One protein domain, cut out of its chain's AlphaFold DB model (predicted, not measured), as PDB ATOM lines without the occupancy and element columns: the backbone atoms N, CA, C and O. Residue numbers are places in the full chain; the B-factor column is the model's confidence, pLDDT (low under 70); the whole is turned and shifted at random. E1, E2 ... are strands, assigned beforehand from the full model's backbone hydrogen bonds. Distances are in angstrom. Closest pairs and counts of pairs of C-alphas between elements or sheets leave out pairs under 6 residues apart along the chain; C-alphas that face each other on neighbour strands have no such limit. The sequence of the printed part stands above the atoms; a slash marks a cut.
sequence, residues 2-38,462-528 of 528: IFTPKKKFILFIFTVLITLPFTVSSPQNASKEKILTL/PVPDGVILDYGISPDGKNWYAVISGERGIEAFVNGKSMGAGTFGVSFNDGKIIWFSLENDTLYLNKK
ATOM      1  N   ILE A   2     182.888 150.163 294.649       29.98
ATOM      2  CA  ILE A   2     182.314 150.123 293.281       29.98
ATOM      3  C   ILE A   2     181.743 151.504 292.891       29.98
ATOM      4  O   ILE A   2     180.711 151.882 293.426       29.98
ATOM      5  N   PHE A   3     182.564 152.335 292.210       27.59
ATOM      6  CA  PHE A   3     182.535 152.723 290.763       27.59
ATOM      7  C   PHE A   3     181.606 153.944 290.519       27.59
ATOM      8  O   PHE A   3     180.502 153.954 291.036       27.59
ATOM      9  N   THR A   4     181.897 155.016 289.762       30.62
ATOM     10  CA  THR A   4     182.965 155.426 288.806       30.62
ATOM     11  C   THR A   4     182.760 156.925 288.468       30.62
ATOM     12  O   THR A   4     181.639 157.407 288.638       30.62
ATOM     13  N   PRO A   5     183.738 157.657 287.885       37.50
ATOM     14  CA  PRO A   5     183.518 158.987 287.314       37.50
ATOM     15  C   PRO A   5     183.100 158.910 285.831       37.50
ATOM     16  O   PRO A   5     183.689 158.167 285.042       37.50
ATOM     17  N   LYS A   6     182.090 159.697 285.427       31.81
ATOM     18  CA  LYS A   6     181.696 159.857 284.015       31.81
ATOM     19  C   LYS A   6     182.740 160.706 283.278       31.81
ATOM     20  O   LYS A   6     182.917 161.883 283.576       31.81
ATOM     21  N   LYS A   7     183.415 160.090 282.302       30.53
ATOM     22  CA  LYS A   7     184.268 160.754 281.306       30.53
ATOM     23  C   LYS A   7     183.429 161.718 280.457       30.53
ATOM     24  O   LYS A   7     182.399 161.314 279.922       30.53
ATOM     25  N   LYS A   8     183.897 162.958 280.291       28.00
ATOM     26  CA  LYS A   8     183.480 163.837 279.190       28.00
ATOM     27  C   LYS A   8     184.162 163.333 277.916       28.00
ATOM     28  O   LYS A   8     185.387 163.289 277.857       28.00
ATOM     29  N   PHE A   9     183.372 162.909 276.938       24.59
ATOM     30  CA  PHE A   9     183.840 162.708 275.571       24.59
ATOM     31  C   PHE A   9     183.992 164.091 274.931       24.59
ATOM     32  O   PHE A   9     183.012 164.821 274.818       24.59
ATOM     33  N   ILE A  10     185.213 164.457 274.548       24.17
ATOM     34  CA  ILE A  10     185.451 165.504 273.553       24.17
ATOM     35  C   ILE A  10     185.409 164.779 272.211       24.17
ATOM     36  O   ILE A  10     186.279 163.960 271.920       24.17
ATOM     37  N   LEU A  11     184.345 165.008 271.445       21.25
ATOM     38  CA  LEU A  11     184.237 164.541 270.071       21.25
ATOM     39  C   LEU A  11     185.038 165.512 269.198       21.25
ATOM     40  O   LEU A  11     184.564 166.599 268.885       21.25
ATOM     41  N   PHE A  12     186.262 165.134 268.835       22.08
ATOM     42  CA  PHE A  12     186.929 165.735 267.685       22.08
ATOM     43  C   PHE A  12     186.251 165.179 266.432       22.08
ATOM     44  O   PHE A  12     186.420 164.003 266.104       22.08
ATOM     45  N   ILE A  13     185.449 166.002 265.761       21.72
ATOM     46  CA  ILE A  13     184.967 165.694 264.416       21.72
ATOM     47  C   ILE A  13     186.152 165.925 263.477       21.72
ATOM     48  O   ILE A  13     186.465 167.054 263.119       21.72
ATOM     49  N   PHE A  14     186.841 164.848 263.111       22.45
ATOM     50  CA  PHE A  14     187.653 164.840 261.903       22.45
ATOM     51  C   PHE A  14     186.700 164.648 260.726       22.45
ATOM     52  O   PHE A  14     186.184 163.549 260.518       22.45
ATOM     53  N   THR A  15     186.461 165.703 259.953       26.20
ATOM     54  CA  THR A  15     185.843 165.557 258.635       26.20
ATOM     55  C   THR A  15     186.891 164.958 257.706       26.20
ATOM     56  O   THR A  15     187.712 165.661 257.127       26.20
ATOM     57  N   VAL A  16     186.903 163.631 257.590       24.30
ATOM     58  CA  VAL A  16     187.597 162.968 256.486       24.30
ATOM     59  C   VAL A  16     186.718 163.157 255.255       24.30
ATOM     60  O   VAL A  16     185.644 162.563 255.165       24.30
ATOM     61  N   LEU A  17     187.158 163.995 254.314       32.62
ATOM     62  CA  LEU A  17     186.563 164.055 252.980       32.62
ATOM     63  C   LEU A  17     186.859 162.717 252.282       32.62
ATOM     64  O   LEU A  17     187.932 162.513 251.720       32.62
ATOM     65  N   ILE A  18     185.930 161.765 252.362       27.50
ATOM     66  CA  ILE A  18     185.981 160.558 251.535       27.50
ATOM     67  C   ILE A  18     185.389 160.942 250.181       27.50
ATOM     68  O   ILE A  18     184.174 161.068 250.031       27.50
ATOM     69  N   THR A  19     186.251 161.148 249.190       33.31
ATOM     70  CA  THR A  19     185.844 161.379 247.803       33.31
ATOM     71  C   THR A  19     185.285 160.081 247.218       33.31
ATOM     72  O   THR A  19     186.033 159.206 246.778       33.31
ATOM     73  N   LEU A  20     183.961 159.930 247.213       33.50
ATOM     74  CA  LEU A  20     183.303 158.986 246.311       33.50
ATOM     75  C   LEU A  20     183.275 159.607 244.903       33.50
ATOM     76  O   LEU A  20     182.999 160.803 244.780       33.50
ATOM     77  N   PRO A  21     183.561 158.844 243.833       36.66
ATOM     78  CA  PRO A  21     183.523 159.368 242.475       36.66
ATOM     79  C   PRO A  21     182.070 159.647 242.074       36.66
ATOM     80  O   PRO A  21     181.329 158.742 241.693       36.66
ATOM     81  N   PHE A  22     181.662 160.910 242.158       44.12
ATOM     82  CA  PHE A  22     180.417 161.395 241.578       44.12
ATOM     83  C   PHE A  22     180.713 162.038 240.224       44.12
ATOM     84  O   PHE A  22     181.538 162.941 240.110       44.12
ATOM     85  N   THR A  23     180.024 161.589 239.176       45.31
ATOM     86  CA  THR A  23     179.990 162.303 237.898       45.31
ATOM     87  C   THR A  23     179.035 163.481 238.033       45.31
ATOM     88  O   THR A  23     177.819 163.313 237.934       45.31
ATOM     89  N   VAL A  24     179.581 164.668 238.288       50.41
ATOM     90  CA  VAL A  24     178.819 165.919 238.306       50.41
ATOM     91  C   VAL A  24     178.606 166.361 236.859       50.41
ATOM     92  O   VAL A  24     179.563 166.583 236.118       50.41
ATOM     93  N   SER A  25     177.354 166.474 236.421       52.53
ATOM     94  CA  SER A  25     177.044 167.113 235.142       52.53
ATOM     95  C   SER A  25     177.190 168.625 235.309       52.53
ATOM     96  O   SER A  25     176.372 169.237 235.997       52.53
ATOM     97  N   SER A  26     178.212 169.231 234.699       55.34
ATOM     98  CA  SER A  26     178.363 170.688 234.745       55.34
ATOM     99  C   SER A  26     177.188 171.371 234.031       55.34
ATOM    100  O   SER A  26     176.601 170.789 233.108       55.34
ATOM    101  N   PRO A  27     176.855 172.625 234.386       59.69
ATOM    102  CA  PRO A  27     175.918 173.421 233.608       59.69
ATOM    103  C   PRO A  27     176.327 173.432 232.129       59.69
ATOM    104  O   PRO A  27     177.498 173.655 231.808       59.69
ATOM    105  N   GLN A  28     175.369 173.200 231.224       58.38
ATOM    106  CA  GLN A  28     175.608 173.319 229.785       58.38
ATOM    107  C   GLN A  28     176.133 174.739 229.478       58.38
ATOM    108  O   GLN A  28     175.544 175.722 229.932       58.38
ATOM    109  N   ASN A  29     177.235 174.826 228.719       71.06
ATOM    110  CA  ASN A  29     177.911 176.049 228.242       71.06
ATOM    111  C   ASN A  29     178.845 176.804 229.212       71.06
ATOM    112  O   ASN A  29     179.258 177.911 228.882       71.06
ATOM    113  N   ALA A  30     179.224 176.246 230.366       77.62
ATOM    114  CA  ALA A  30     180.269 176.862 231.194       77.62
ATOM    115  C   ALA A  30     181.665 176.667 230.571       77.62
ATOM    116  O   ALA A  30     182.016 175.550 230.178       77.62
ATOM    117  N   SER A  31     182.484 177.722 230.511       84.12
ATOM    118  CA  SER A  31     183.913 177.554 230.228       84.12
ATOM    119  C   SER A  31     184.603 177.061 231.492       84.12
ATOM    120  O   SER A  31     184.389 177.622 232.569       84.12
ATOM    121  N   LYS A  32     185.433 176.032 231.353       85.94
ATOM    122  CA  LYS A  32     186.112 175.387 232.468       85.94
ATOM    123  C   LYS A  32     187.614 175.529 232.302       85.94
ATOM    124  O   LYS A  32     188.200 174.969 231.377       85.94
ATOM    125  N   GLU A  33     188.218 176.291 233.196       82.44
ATOM    126  CA  GLU A  33     189.653 176.508 233.244       82.44
ATOM    127  C   GLU A  33     190.248 175.643 234.350       82.44
ATOM    128  O   GLU A  33     189.839 175.681 235.511       82.44
ATOM    129  N   LYS A  34     191.215 174.811 233.977       82.50
ATOM    130  CA  LYS A  34     191.953 173.999 234.935       82.50
ATOM    131  C   LYS A  34     192.944 174.895 235.677       82.50
ATOM    132  O   LYS A  34     193.911 175.347 235.074       82.50
ATOM    133  N   ILE A  35     192.743 175.081 236.980       75.88
ATOM    134  CA  ILE A  35     193.614 175.930 237.807       75.88
ATOM    135  C   ILE A  35     194.772 175.125 238.386       75.88
ATOM    136  O   ILE A  35     195.942 175.512 238.281       75.88
ATOM    137  N   LEU A  36     194.444 173.987 238.998       71.38
ATOM    138  CA  LEU A  36     195.409 173.157 239.706       71.38
ATOM    139  C   LEU A  36     194.952 171.700 239.703       71.38
ATOM    140  O   LEU A  36     193.816 171.412 240.055       71.38
ATOM    141  N   THR A  37     195.840 170.771 239.344       72.06
ATOM    142  CA  THR A  37     195.660 169.367 239.740       72.06
ATOM    143  C   THR A  37     196.362 169.171 241.063       72.06
ATOM    144  O   THR A  37     197.586 169.296 241.134       72.06
ATOM    145  N   LEU A  38     195.574 168.858 242.080       63.47
ATOM    146  CA  LEU A  38     196.056 168.433 243.369       63.47
ATOM    147  C   LEU A  38     196.693 167.045 243.220       63.47
ATOM    148  O   LEU A  38     196.142 166.154 242.573       63.47
ATOM    149  N   PRO A 462     164.448 178.809 248.628       90.25
ATOM    150  CA  PRO A 462     164.372 177.364 248.796       90.25
ATOM    151  C   PRO A 462     165.767 176.744 248.667       90.25
ATOM    152  O   PRO A 462     166.168 176.294 247.592       90.25
ATOM    153  N   VAL A 463     166.518 176.728 249.763       88.56
ATOM    154  CA  VAL A 463     167.796 176.019 249.867       88.56
ATOM    155  C   VAL A 463     167.669 174.817 250.810       88.56
ATOM    156  O   VAL A 463     166.864 174.878 251.739       88.56
ATOM    157  N   PRO A 464     168.400 173.710 250.581       90.06
ATOM    158  CA  PRO A 464     168.368 172.565 251.487       90.06
ATOM    159  C   PRO A 464     168.825 172.938 252.897       90.06
ATOM    160  O   PRO A 464     169.656 173.831 253.065       90.06
ATOM    161  N   ASP A 465     168.338 172.196 253.891       90.06
ATOM    162  CA  ASP A 465     168.844 172.313 255.255       90.06
ATOM    163  C   ASP A 465     170.341 171.976 255.305       90.06
ATOM    164  O   ASP A 465     170.819 171.014 254.691       90.06
ATOM    165  N   GLY A 466     171.091 172.782 256.051       90.44
ATOM    166  CA  GLY A 466     172.531 172.630 256.195       90.44
ATOM    167  C   GLY A 466     173.180 173.854 256.825       90.44
ATOM    168  O   GLY A 466     172.520 174.821 257.200       90.44
ATOM    169  N   VAL A 467     174.504 173.805 256.942       90.81
ATOM    170  CA  VAL A 467     175.295 174.935 257.434       90.81
ATOM    171  C   VAL A 467     175.590 175.864 256.263       90.81
ATOM    172  O   VAL A 467     176.249 175.456 255.305       90.81
ATOM    173  N   ILE A 468     175.116 177.107 256.338       92.00
ATOM    174  CA  ILE A 468     175.429 178.148 255.355       92.00
ATOM    175  C   ILE A 468     176.888 178.567 255.557       92.00
ATOM    176  O   ILE A 468     177.244 179.144 256.585       92.00
ATOM    177  N   LEU A 469     177.737 178.238 254.586       89.62
ATOM    178  CA  LEU A 469     179.169 178.532 254.611       89.62
ATOM    179  C   LEU A 469     179.474 179.921 254.046       89.62
ATOM    180  O   LEU A 469     180.327 180.623 254.576       89.62
ATOM    181  N   ASP A 470     178.782 180.304 252.973       90.81
ATOM    182  CA  ASP A 470     178.897 181.612 252.329       90.81
ATOM    183  C   ASP A 470     177.618 181.914 251.538       90.81
ATOM    184  O   ASP A 470     176.847 181.012 251.199       90.81
ATOM    185  N   TYR A 471     177.388 183.179 251.231       93.75
ATOM    186  CA  TYR A 471     176.315 183.640 250.363       93.75
ATOM    187  C   TYR A 471     176.658 185.016 249.811       93.75
ATOM    188  O   TYR A 471     177.479 185.733 250.374       93.75
ATOM    189  N   GLY A 472     176.019 185.422 248.726       91.31
ATOM    190  CA  GLY A 472     176.244 186.746 248.165       91.31
ATOM    191  C   GLY A 472     175.234 187.116 247.106       91.31
ATOM    192  O   GLY A 472     174.428 186.295 246.671       91.31
ATOM    193  N   ILE A 473     175.271 188.379 246.718       91.25
ATOM    194  CA  ILE A 473     174.385 188.981 245.728       91.25
ATOM    195  C   ILE A 473     175.237 189.595 244.620       91.25
ATOM    196  O   ILE A 473     176.365 190.024 244.859       91.25
ATOM    197  N   SER A 474     174.740 189.571 243.386       89.12
ATOM    198  CA  SER A 474     175.408 190.216 242.263       89.12
ATOM    199  C   SER A 474     175.380 191.739 242.412       89.12
ATOM    200  O   SER A 474     174.436 192.262 243.008       89.12
ATOM    201  N   PRO A 475     176.348 192.469 241.821       84.25
ATOM    202  CA  PRO A 475     176.345 193.932 241.846       84.25
ATOM    203  C   PRO A 475     175.034 194.532 241.323       84.25
ATOM    204  O   PRO A 475     174.463 195.423 241.927       84.25
ATOM    205  N   ASP A 476     174.432 193.959 240.275       85.56
ATOM    206  CA  ASP A 476     173.128 194.426 239.779       85.56
ATOM    207  C   ASP A 476     171.933 194.082 240.693       85.56
ATOM    208  O   ASP A 476     170.795 194.436 240.373       85.56
ATOM    209  N   GLY A 477     172.159 193.378 241.802       88.56
ATOM    210  CA  GLY A 477     171.140 192.983 242.768       88.56
ATOM    211  C   GLY A 477     170.134 191.950 242.257       88.56
ATOM    212  O   GLY A 477     169.125 191.744 242.927       88.56
ATOM    213  N   LYS A 478     170.345 191.347 241.073       90.94
ATOM    214  CA  LYS A 478     169.369 190.449 240.417       90.94
ATOM    215  C   LYS A 478     169.621 188.968 240.645       90.94
ATOM    216  O   LYS A 478     168.715 188.164 240.413       90.94
ATOM    217  N   ASN A 479     170.835 188.599 241.025       92.75
ATOM    218  CA  ASN A 479     171.225 187.219 241.240       92.75
ATOM    219  C   ASN A 479     171.803 187.059 242.636       92.75
ATOM    220  O   ASN A 479     172.457 187.958 243.155       92.75
ATOM    221  N   TRP A 480     171.614 185.887 243.217       95.00
ATOM    222  CA  TRP A 480     172.211 185.531 244.490       95.00
ATOM    223  C   TRP A 480     172.826 184.142 244.434       95.00
ATOM    224  O   TRP A 480     172.434 183.307 243.612       95.00
ATOM    225  N   TYR A 481     173.789 183.900 245.317       94.62
ATOM    226  CA  TYR A 481     174.352 182.583 245.544       94.62
ATOM    227  C   TYR A 481     174.348 182.211 247.024       94.62
ATOM    228  O   TYR A 481     174.320 183.073 247.902       94.62
ATOM    229  N   ALA A 482     174.414 180.912 247.279       94.81
ATOM    230  CA  ALA A 482     174.613 180.330 248.595       94.81
ATOM    231  C   ALA A 482     175.509 179.104 248.494       94.81
ATOM    232  O   ALA A 482     175.353 178.316 247.567       94.81
ATOM    233  N   VAL A 483     176.404 178.913 249.454       92.56
ATOM    234  CA  VAL A 483     177.226 177.711 249.605       92.56
ATOM    235  C   VAL A 483     176.824 177.043 250.908       92.56
ATOM    236  O   VAL A 483     176.928 177.646 251.975       92.56
ATOM    237  N   ILE A 484     176.337 175.809 250.823       92.50
ATOM    238  CA  ILE A 484     175.742 175.094 251.951       92.50
ATOM    239  C   ILE A 484     176.440 173.751 252.117       92.50
ATOM    240  O   ILE A 484     176.644 173.016 251.152       92.50
ATOM    241  N   SER A 485     176.790 173.424 253.358       92.25
ATOM    242  CA  SER A 485     177.240 172.092 253.753       92.25
ATOM    243  C   SER A 485     176.058 171.298 254.298       92.25
ATOM    244  O   SER A 485     175.567 171.594 255.390       92.25
ATOM    245  N   GLY A 486     175.626 170.277 253.560       89.56
ATOM    246  CA  GLY A 486     174.533 169.382 253.945       89.56
ATOM    247  C   GLY A 486     174.908 167.904 253.827       89.56
ATOM    248  O   GLY A 486     176.076 167.542 253.679       89.56
ATOM    249  N   GLU A 487     173.904 167.023 253.847       87.75
ATOM    250  CA  GLU A 487     174.103 165.562 253.758       87.75
ATOM    251  C   GLU A 487     174.810 165.113 252.467       87.75
ATOM    252  O   GLU A 487     175.447 164.062 252.429       87.75
ATOM    253  N   ARG A 488     174.710 165.914 251.400       85.12
ATOM    254  CA  ARG A 488     175.338 165.654 250.094       85.12
ATOM    255  C   ARG A 488     176.746 166.247 249.968       85.12
ATOM    256  O   ARG A 488     177.318 166.220 248.881       85.12
ATOM    257  N   GLY A 489     177.301 166.767 251.062       88.56
ATOM    258  CA  GLY A 489     178.549 167.522 251.074       88.56
ATOM    259  C   GLY A 489     178.317 169.015 250.850       88.56
ATOM    260  O   GLY A 489     177.255 169.546 251.175       88.56
ATOM    261  N   ILE A 490     179.338 169.690 250.318       88.19
ATOM    262  CA  ILE A 490     179.283 171.120 250.002       88.19
ATOM    263  C   ILE A 490     178.666 171.297 248.616       88.19
ATOM    264  O   ILE A 490     179.128 170.706 247.634       88.19
ATOM    265  N   GLU A 491     177.622 172.110 248.545       92.12
ATOM    266  CA  GLU A 491     176.902 172.418 247.319       92.12
ATOM    267  C   GLU A 491     176.634 173.919 247.238       92.12
ATOM    268  O   GLU A 491     176.284 174.562 248.230       92.12
ATOM    269  N   ALA A 492     176.799 174.475 246.040       91.38
ATOM    270  CA  ALA A 492     176.457 175.858 245.772       91.38
ATOM    271  C   ALA A 492     175.131 175.965 245.017       91.38
ATOM    272  O   ALA A 492     174.805 175.135 244.165       91.38
ATOM    273  N   PHE A 493     174.394 177.028 245.303       93.69
ATOM    274  CA  PHE A 493     173.121 177.369 244.691       93.69
ATOM    275  C   PHE A 493     173.235 178.759 244.094       93.69
ATOM    276  O   PHE A 493     173.758 179.652 244.750       93.69
ATOM    277  N   VAL A 494     172.719 178.952 242.882       93.75
ATOM    278  CA  VAL A 494     172.541 180.279 242.282       93.75
ATOM    279  C   VAL A 494     171.083 180.439 241.897       93.75
ATOM    280  O   VAL A 494     170.553 179.636 241.122       93.75
ATOM    281  N   ASN A 495     170.423 181.459 242.444       94.12
ATOM    282  CA  ASN A 495     168.986 181.696 242.269       94.12
ATOM    283  C   ASN A 495     168.145 180.431 242.542       94.12
ATOM    284  O   ASN A 495     167.301 180.038 241.733       94.12
ATOM    285  N   GLY A 496     168.463 179.727 243.632       92.69
ATOM    286  CA  GLY A 496     167.791 178.496 244.070       92.69
ATOM    287  C   GLY A 496     168.123 177.248 243.250       92.69
ATOM    288  O   GLY A 496     167.675 176.152 243.581       92.69
ATOM    289  N   LYS A 497     168.917 177.365 242.179       93.19
ATOM    290  CA  LYS A 497     169.332 176.223 241.358       93.19
ATOM    291  C   LYS A 497     170.674 175.701 241.840       93.19
ATOM    292  O   LYS A 497     171.655 176.441 241.850       93.19
ATOM    293  N   SER A 498     170.711 174.418 242.190       92.00
ATOM    294  CA  SER A 498     171.952 173.705 242.493       92.00
ATOM    295  C   SER A 498     172.932 173.787 241.315       92.00
ATOM    296  O   SER A 498     172.551 173.640 240.149       92.00
ATOM    297  N   MET A 499     174.202 174.004 241.644       88.56
ATOM    298  CA  MET A 499     175.337 173.938 240.721       88.56
ATOM    299  C   MET A 499     176.022 172.561 240.716       88.56
ATOM    300  O   MET A 499     176.953 172.348 239.941       88.56
ATOM    301  N   GLY A 500     175.541 171.625 241.539       87.12
ATOM    302  CA  GLY A 500     176.115 170.300 241.756       87.12
ATOM    303  C   GLY A 500     177.025 170.227 242.987       87.12
ATOM    304  O   GLY A 500     177.669 171.205 243.375       87.12
ATOM    305  N   ALA A 501     177.086 169.038 243.591       85.56
ATOM    306  CA  ALA A 501     177.957 168.744 244.728       85.56
ATOM    307  C   ALA A 501     179.444 168.928 244.373       85.56
ATOM    308  O   ALA A 501     179.855 168.682 243.239       85.56
ATOM    309  N   GLY A 502     180.251 169.350 245.351       81.50
ATOM    310  CA  GLY A 502     181.674 169.653 245.149       81.50
ATOM    311  C   GLY A 502     181.934 171.030 244.528       81.50
ATOM    312  O   GLY A 502     183.074 171.338 244.178       81.50
ATOM    313  N   THR A 503     180.889 171.854 244.406       81.38
ATOM    314  CA  THR A 503     180.989 173.272 244.052       81.38
ATOM    315  C   THR A 503     181.177 174.099 245.316       81.38
ATOM    316  O   THR A 503     180.368 174.003 246.238       81.38
ATOM    317  N   PHE A 504     182.213 174.930 245.356       80.12
ATOM    318  CA  PHE A 504     182.502 175.821 246.481       80.12
ATOM    319  C   PHE A 504     183.080 177.143 245.983       80.12
ATOM    320  O   PHE A 504     183.634 177.199 244.891       80.12
ATOM    321  N   GLY A 505     182.935 178.206 246.779       76.38
ATOM    322  CA  GLY A 505     183.354 179.562 246.415       76.38
ATOM    323  C   GLY A 505     182.666 180.064 245.144       76.38
ATOM    324  O   GLY A 505     183.132 179.799 244.038       76.38
ATOM    325  N   VAL A 506     181.564 180.795 245.293       82.75
ATOM    326  CA  VAL A 506     180.859 181.434 244.172       82.75
ATOM    327  C   VAL A 506     181.050 182.941 244.269       82.75
ATOM    328  O   VAL A 506     181.087 183.495 245.360       82.75
ATOM    329  N   SER A 507     181.194 183.606 243.131       83.25
ATOM    330  CA  SER A 507     181.259 185.062 243.047       83.25
ATOM    331  C   SER A 507     180.612 185.548 241.750       83.25
ATOM    332  O   SER A 507     180.571 184.828 240.746       83.25
ATOM    333  N   PHE A 508     180.098 186.774 241.768       82.44
ATOM    334  CA  PHE A 508     179.574 187.451 240.586       82.44
ATOM    335  C   PHE A 508     180.603 188.460 240.075       82.44
ATOM    336  O   PHE A 508     181.104 189.276 240.845       82.44
ATOM    337  N   ASN A 509     180.900 188.421 238.776       77.00
ATOM    338  CA  ASN A 509     181.871 189.305 238.129       77.00
ATOM    339  C   ASN A 509     181.345 189.793 236.775       77.00
ATOM    340  O   ASN A 509     181.189 188.976 235.871       77.00
ATOM    341  N   ASP A 510     181.092 191.094 236.610       74.44
ATOM    342  CA  ASP A 510     180.682 191.704 235.331       74.44
ATOM    343  C   ASP A 510     179.541 190.948 234.620       74.44
ATOM    344  O   ASP A 510     179.580 190.665 233.419       74.44
ATOM    345  N   GLY A 511     178.522 190.550 235.389       77.88
ATOM    346  CA  GLY A 511     177.375 189.783 234.889       77.88
ATOM    347  C   GLY A 511     177.652 188.299 234.616       77.88
ATOM    348  O   GLY A 511     176.759 187.596 234.145       77.88
ATOM    349  N   LYS A 512     178.855 187.809 234.924       82.44
ATOM    350  CA  LYS A 512     179.230 186.393 234.882       82.44
ATOM    351  C   LYS A 512     179.195 185.782 236.270       82.44
ATOM    352  O   LYS A 512     179.444 186.451 237.275       82.44
ATOM    353  N   ILE A 513     178.936 184.485 236.310       84.44
ATOM    354  CA  ILE A 513     179.055 183.686 237.528       84.44
ATOM    355  C   ILE A 513     180.390 182.963 237.464       84.44
ATOM    356  O   ILE A 513     180.669 182.250 236.496       84.44
ATOM    357  N   ILE A 514     181.202 183.136 238.500       84.38
ATOM    358  CA  ILE A 514     182.476 182.448 238.668       84.38
ATOM    359  C   ILE A 514     182.352 181.521 239.870       84.38
ATOM    360  O   ILE A 514     181.846 181.926 240.915       84.38
ATOM    361  N   TRP A 515     182.799 180.276 239.730       86.75
ATOM    362  CA  TRP A 515     182.815 179.341 240.849       86.75
ATOM    363  C   TRP A 515     183.959 178.344 240.768       86.75
ATOM    364  O   TRP A 515     184.425 178.006 239.671       86.75
ATOM    365  N   PHE A 516     184.362 177.813 241.921       82.38
ATOM    366  CA  PHE A 516     185.266 176.674 241.957       82.38
ATOM    367  C   PHE A 516     184.512 175.351 242.015       82.38
ATOM    368  O   PHE A 516     183.490 175.205 242.685       82.38
ATOM    369  N   SER A 517     185.035 174.361 241.300       85.69
ATOM    370  CA  SER A 517     184.651 172.965 241.499       85.69
ATOM    371  C   SER A 517     185.889 172.104 241.691       85.69
ATOM    372  O   SER A 517     186.938 172.360 241.092       85.69
ATOM    373  N   LEU A 518     185.770 171.076 242.525       80.69
ATOM    374  CA  LEU A 518     186.793 170.047 242.675       80.69
ATOM    375  C   LEU A 518     186.302 168.758 242.023       80.69
ATOM    376  O   LEU A 518     185.317 168.168 242.458       80.69
ATOM    377  N   GLU A 519     187.004 168.305 240.987       84.12
ATOM    378  CA  GLU A 519     186.696 167.041 240.316       84.12
ATOM    379  C   GLU A 519     187.969 166.226 240.120       84.12
ATOM    380  O   GLU A 519     188.916 166.699 239.487       84.12
ATOM    381  N   ASN A 520     187.981 164.987 240.623       83.44
ATOM    382  CA  ASN A 520     189.136 164.082 240.558       83.44
ATOM    383  C   ASN A 520     190.433 164.785 240.995       83.44
ATOM    384  O   ASN A 520     191.393 164.871 240.223       83.44
ATOM    385  N   ASP A 521     190.402 165.385 242.187       77.69
ATOM    386  CA  ASP A 521     191.510 166.157 242.759       77.69
ATOM    387  C   ASP A 521     191.967 167.332 241.879       77.69
ATOM    388  O   ASP A 521     193.059 167.856 242.034       77.69
ATOM    389  N   THR A 522     191.174 167.782 240.912       74.69
ATOM    390  CA  THR A 522     191.514 168.947 240.094       74.69
ATOM    391  C   THR A 522     190.568 170.086 240.424       74.69
ATOM    392  O   THR A 522     189.352 169.948 240.301       74.69
ATOM    393  N   LEU A 523     191.145 171.206 240.857       77.88
ATOM    394  CA  LEU A 523     190.451 172.463 241.071       77.88
ATOM    395  C   LEU A 523     190.238 173.143 239.721       77.88
ATOM    396  O   LEU A 523     191.193 173.436 238.985       77.88
ATOM    397  N   TYR A 524     188.980 173.411 239.414       81.00
ATOM    398  CA  TYR A 524     188.566 174.128 238.224       81.00
ATOM    399  C   TYR A 524     187.974 175.472 238.602       81.00
ATOM    400  O   TYR A 524     187.180 175.565 239.533       81.00
ATOM    401  N   LEU A 525     188.336 176.490 237.832       82.12
ATOM    402  CA  LEU A 525     187.626 177.752 237.778       82.12
ATOM    403  C   LEU A 525     186.625 177.649 236.640       82.12
ATOM    404  O   LEU A 525     186.988 177.468 235.476       82.12
ATOM    405  N   ASN A 526     185.356 177.749 236.980       82.50
ATOM    406  CA  ASN A 526     184.281 177.712 236.013       82.50
ATOM    407  C   ASN A 526     183.731 179.127 235.849       82.50
ATOM    408  O   ASN A 526     183.618 179.869 236.826       82.50
ATOM    409  N   LYS A 527     183.396 179.493 234.613       83.75
ATOM    410  CA  LYS A 527     182.798 180.790 234.282       83.75
ATOM    411  C   LYS A 527     181.578 180.572 233.399       83.75
ATOM    412  O   LYS A 527     181.640 179.766 232.461       83.75
ATOM    413  N   LYS A 528     180.489 181.278 233.692       83.31
ATOM    414  CA  LYS A 528     179.255 181.262 232.902       83.31
ATOM    415  C   LYS A 528     178.742 182.663 232.641       83.31
ATOM    416  O   LYS A 528     178.758 183.465 233.600       83.31
TER     417      LYS A 528
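This is residues 2 to 38 and 462 to 528 of the 528 residues of an uncharacterized protein of Ignavibacteriaceae bacterium (UniProt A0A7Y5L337). Two twisted sheets of four strands each form a compact sandwich, the strands of one running nearly along those of the other, and a long bare tail, residues 2 to 16, sticks out far from it. The sheets are only partly face to face: E6, at one edge of its sheet, covers E2, E3 and E4, while E8 and E1 reach out beyond the other sheet. The printed part has 104 residues with no named helix and eight named strands, E1 to E8 in order along the chain; the sheets run E1 E8 E7 E6 and E2 E3 E4 E5, both antiparallel throughout, and the class is all strand. The whole is loose, with a radius of gyration of the C-alphas of 17.9 A and spans of 71 by 32 by 19 A, the tail making the length; without residues 2 to 16 the body spans 36 by 30 by 20 A.

The printed part begins at C-alpha 2, at (182.314, 150.123, 293.281), and residues 2 to 30 hold no named element. E1, residues 31 to 37, begins at C-alpha 31, at (183.913, 177.554, 230.228), and is 17.2 A long from first to last C-alpha. After the cut come E2, residues 467 to 473, 18.3 A long, E3, residues 480 to 486, 18.9 A, E4, residues 489 to 494, 16.6 A, and E5, residues 497 to 501, 11.9 A. C-alpha 467, where E2 begins, is at (175.295, 174.935, 257.434). E6, residues 503 to 509, is 17.1 A long, E7, residues 512 to 519, is the longest strand at 21.4 A, and E8, residues 522 to 527, is 15.8 A long and ends at C-alpha 527, at (182.798, 180.790, 234.282).

E1 is an edge strand and the antiparallel neighbour of E8, at 155 degrees between their directions, with N 33 and O 525 2.8 A apart, within hydrogen-bond range. E6, E7 and E8 form a meander, each strand the antiparallel neighbour of the one before. In the hairpin E7 and E8, N 524 and O 517 are 2.8 A apart; in the hairpin E6 and E7, N 512 and O 509 are 2.8 A apart. This sheet is strongly twisted, its C-alphas up to 4.9 A off its best plane. E2, E3, E4 and E5 form a second meander, in a sheet that is only just strongly twisted, at up to 4.0 A. Across E2 and E3, N 483 and O 470 are 2.8 A apart; across E3 and E4, N 493 and O 482, 2.8 A; across E4 and E5, N 499 and O 492, 2.8 A. The two sheets are a sandwich, two sheets face to face, with their facing parts 9.7 A centre to centre and their best planes 26 degrees apart. The closest C-alphas of E4 and E6 are those of Glu 491 and Thr 503, at 5.3 A; those of E3 and E6 are Val 483 and Phe 504, at 6.4 A. E4 and E7 are near each other, with 5 pairs of C-alphas within 10 A. E5 and E6 meet only through their link, where the chain changes sheets. E8 is apart from E2, E3, E4 and E5.

The two C-alphas farthest apart are those of Ile 2 and Asp 510, at 71.3 A. Residues 39 to 461 are not printed, and C-alphas 38 and 462 are 33.4 A apart across this cut, which lies in the link from E1 to E2. Of the links that are printed whole, E2 to E3 is short and the others are tight. The mean pLDDT of the printed part is 72.3; residues 2 to 28 and residue 38 are under 70.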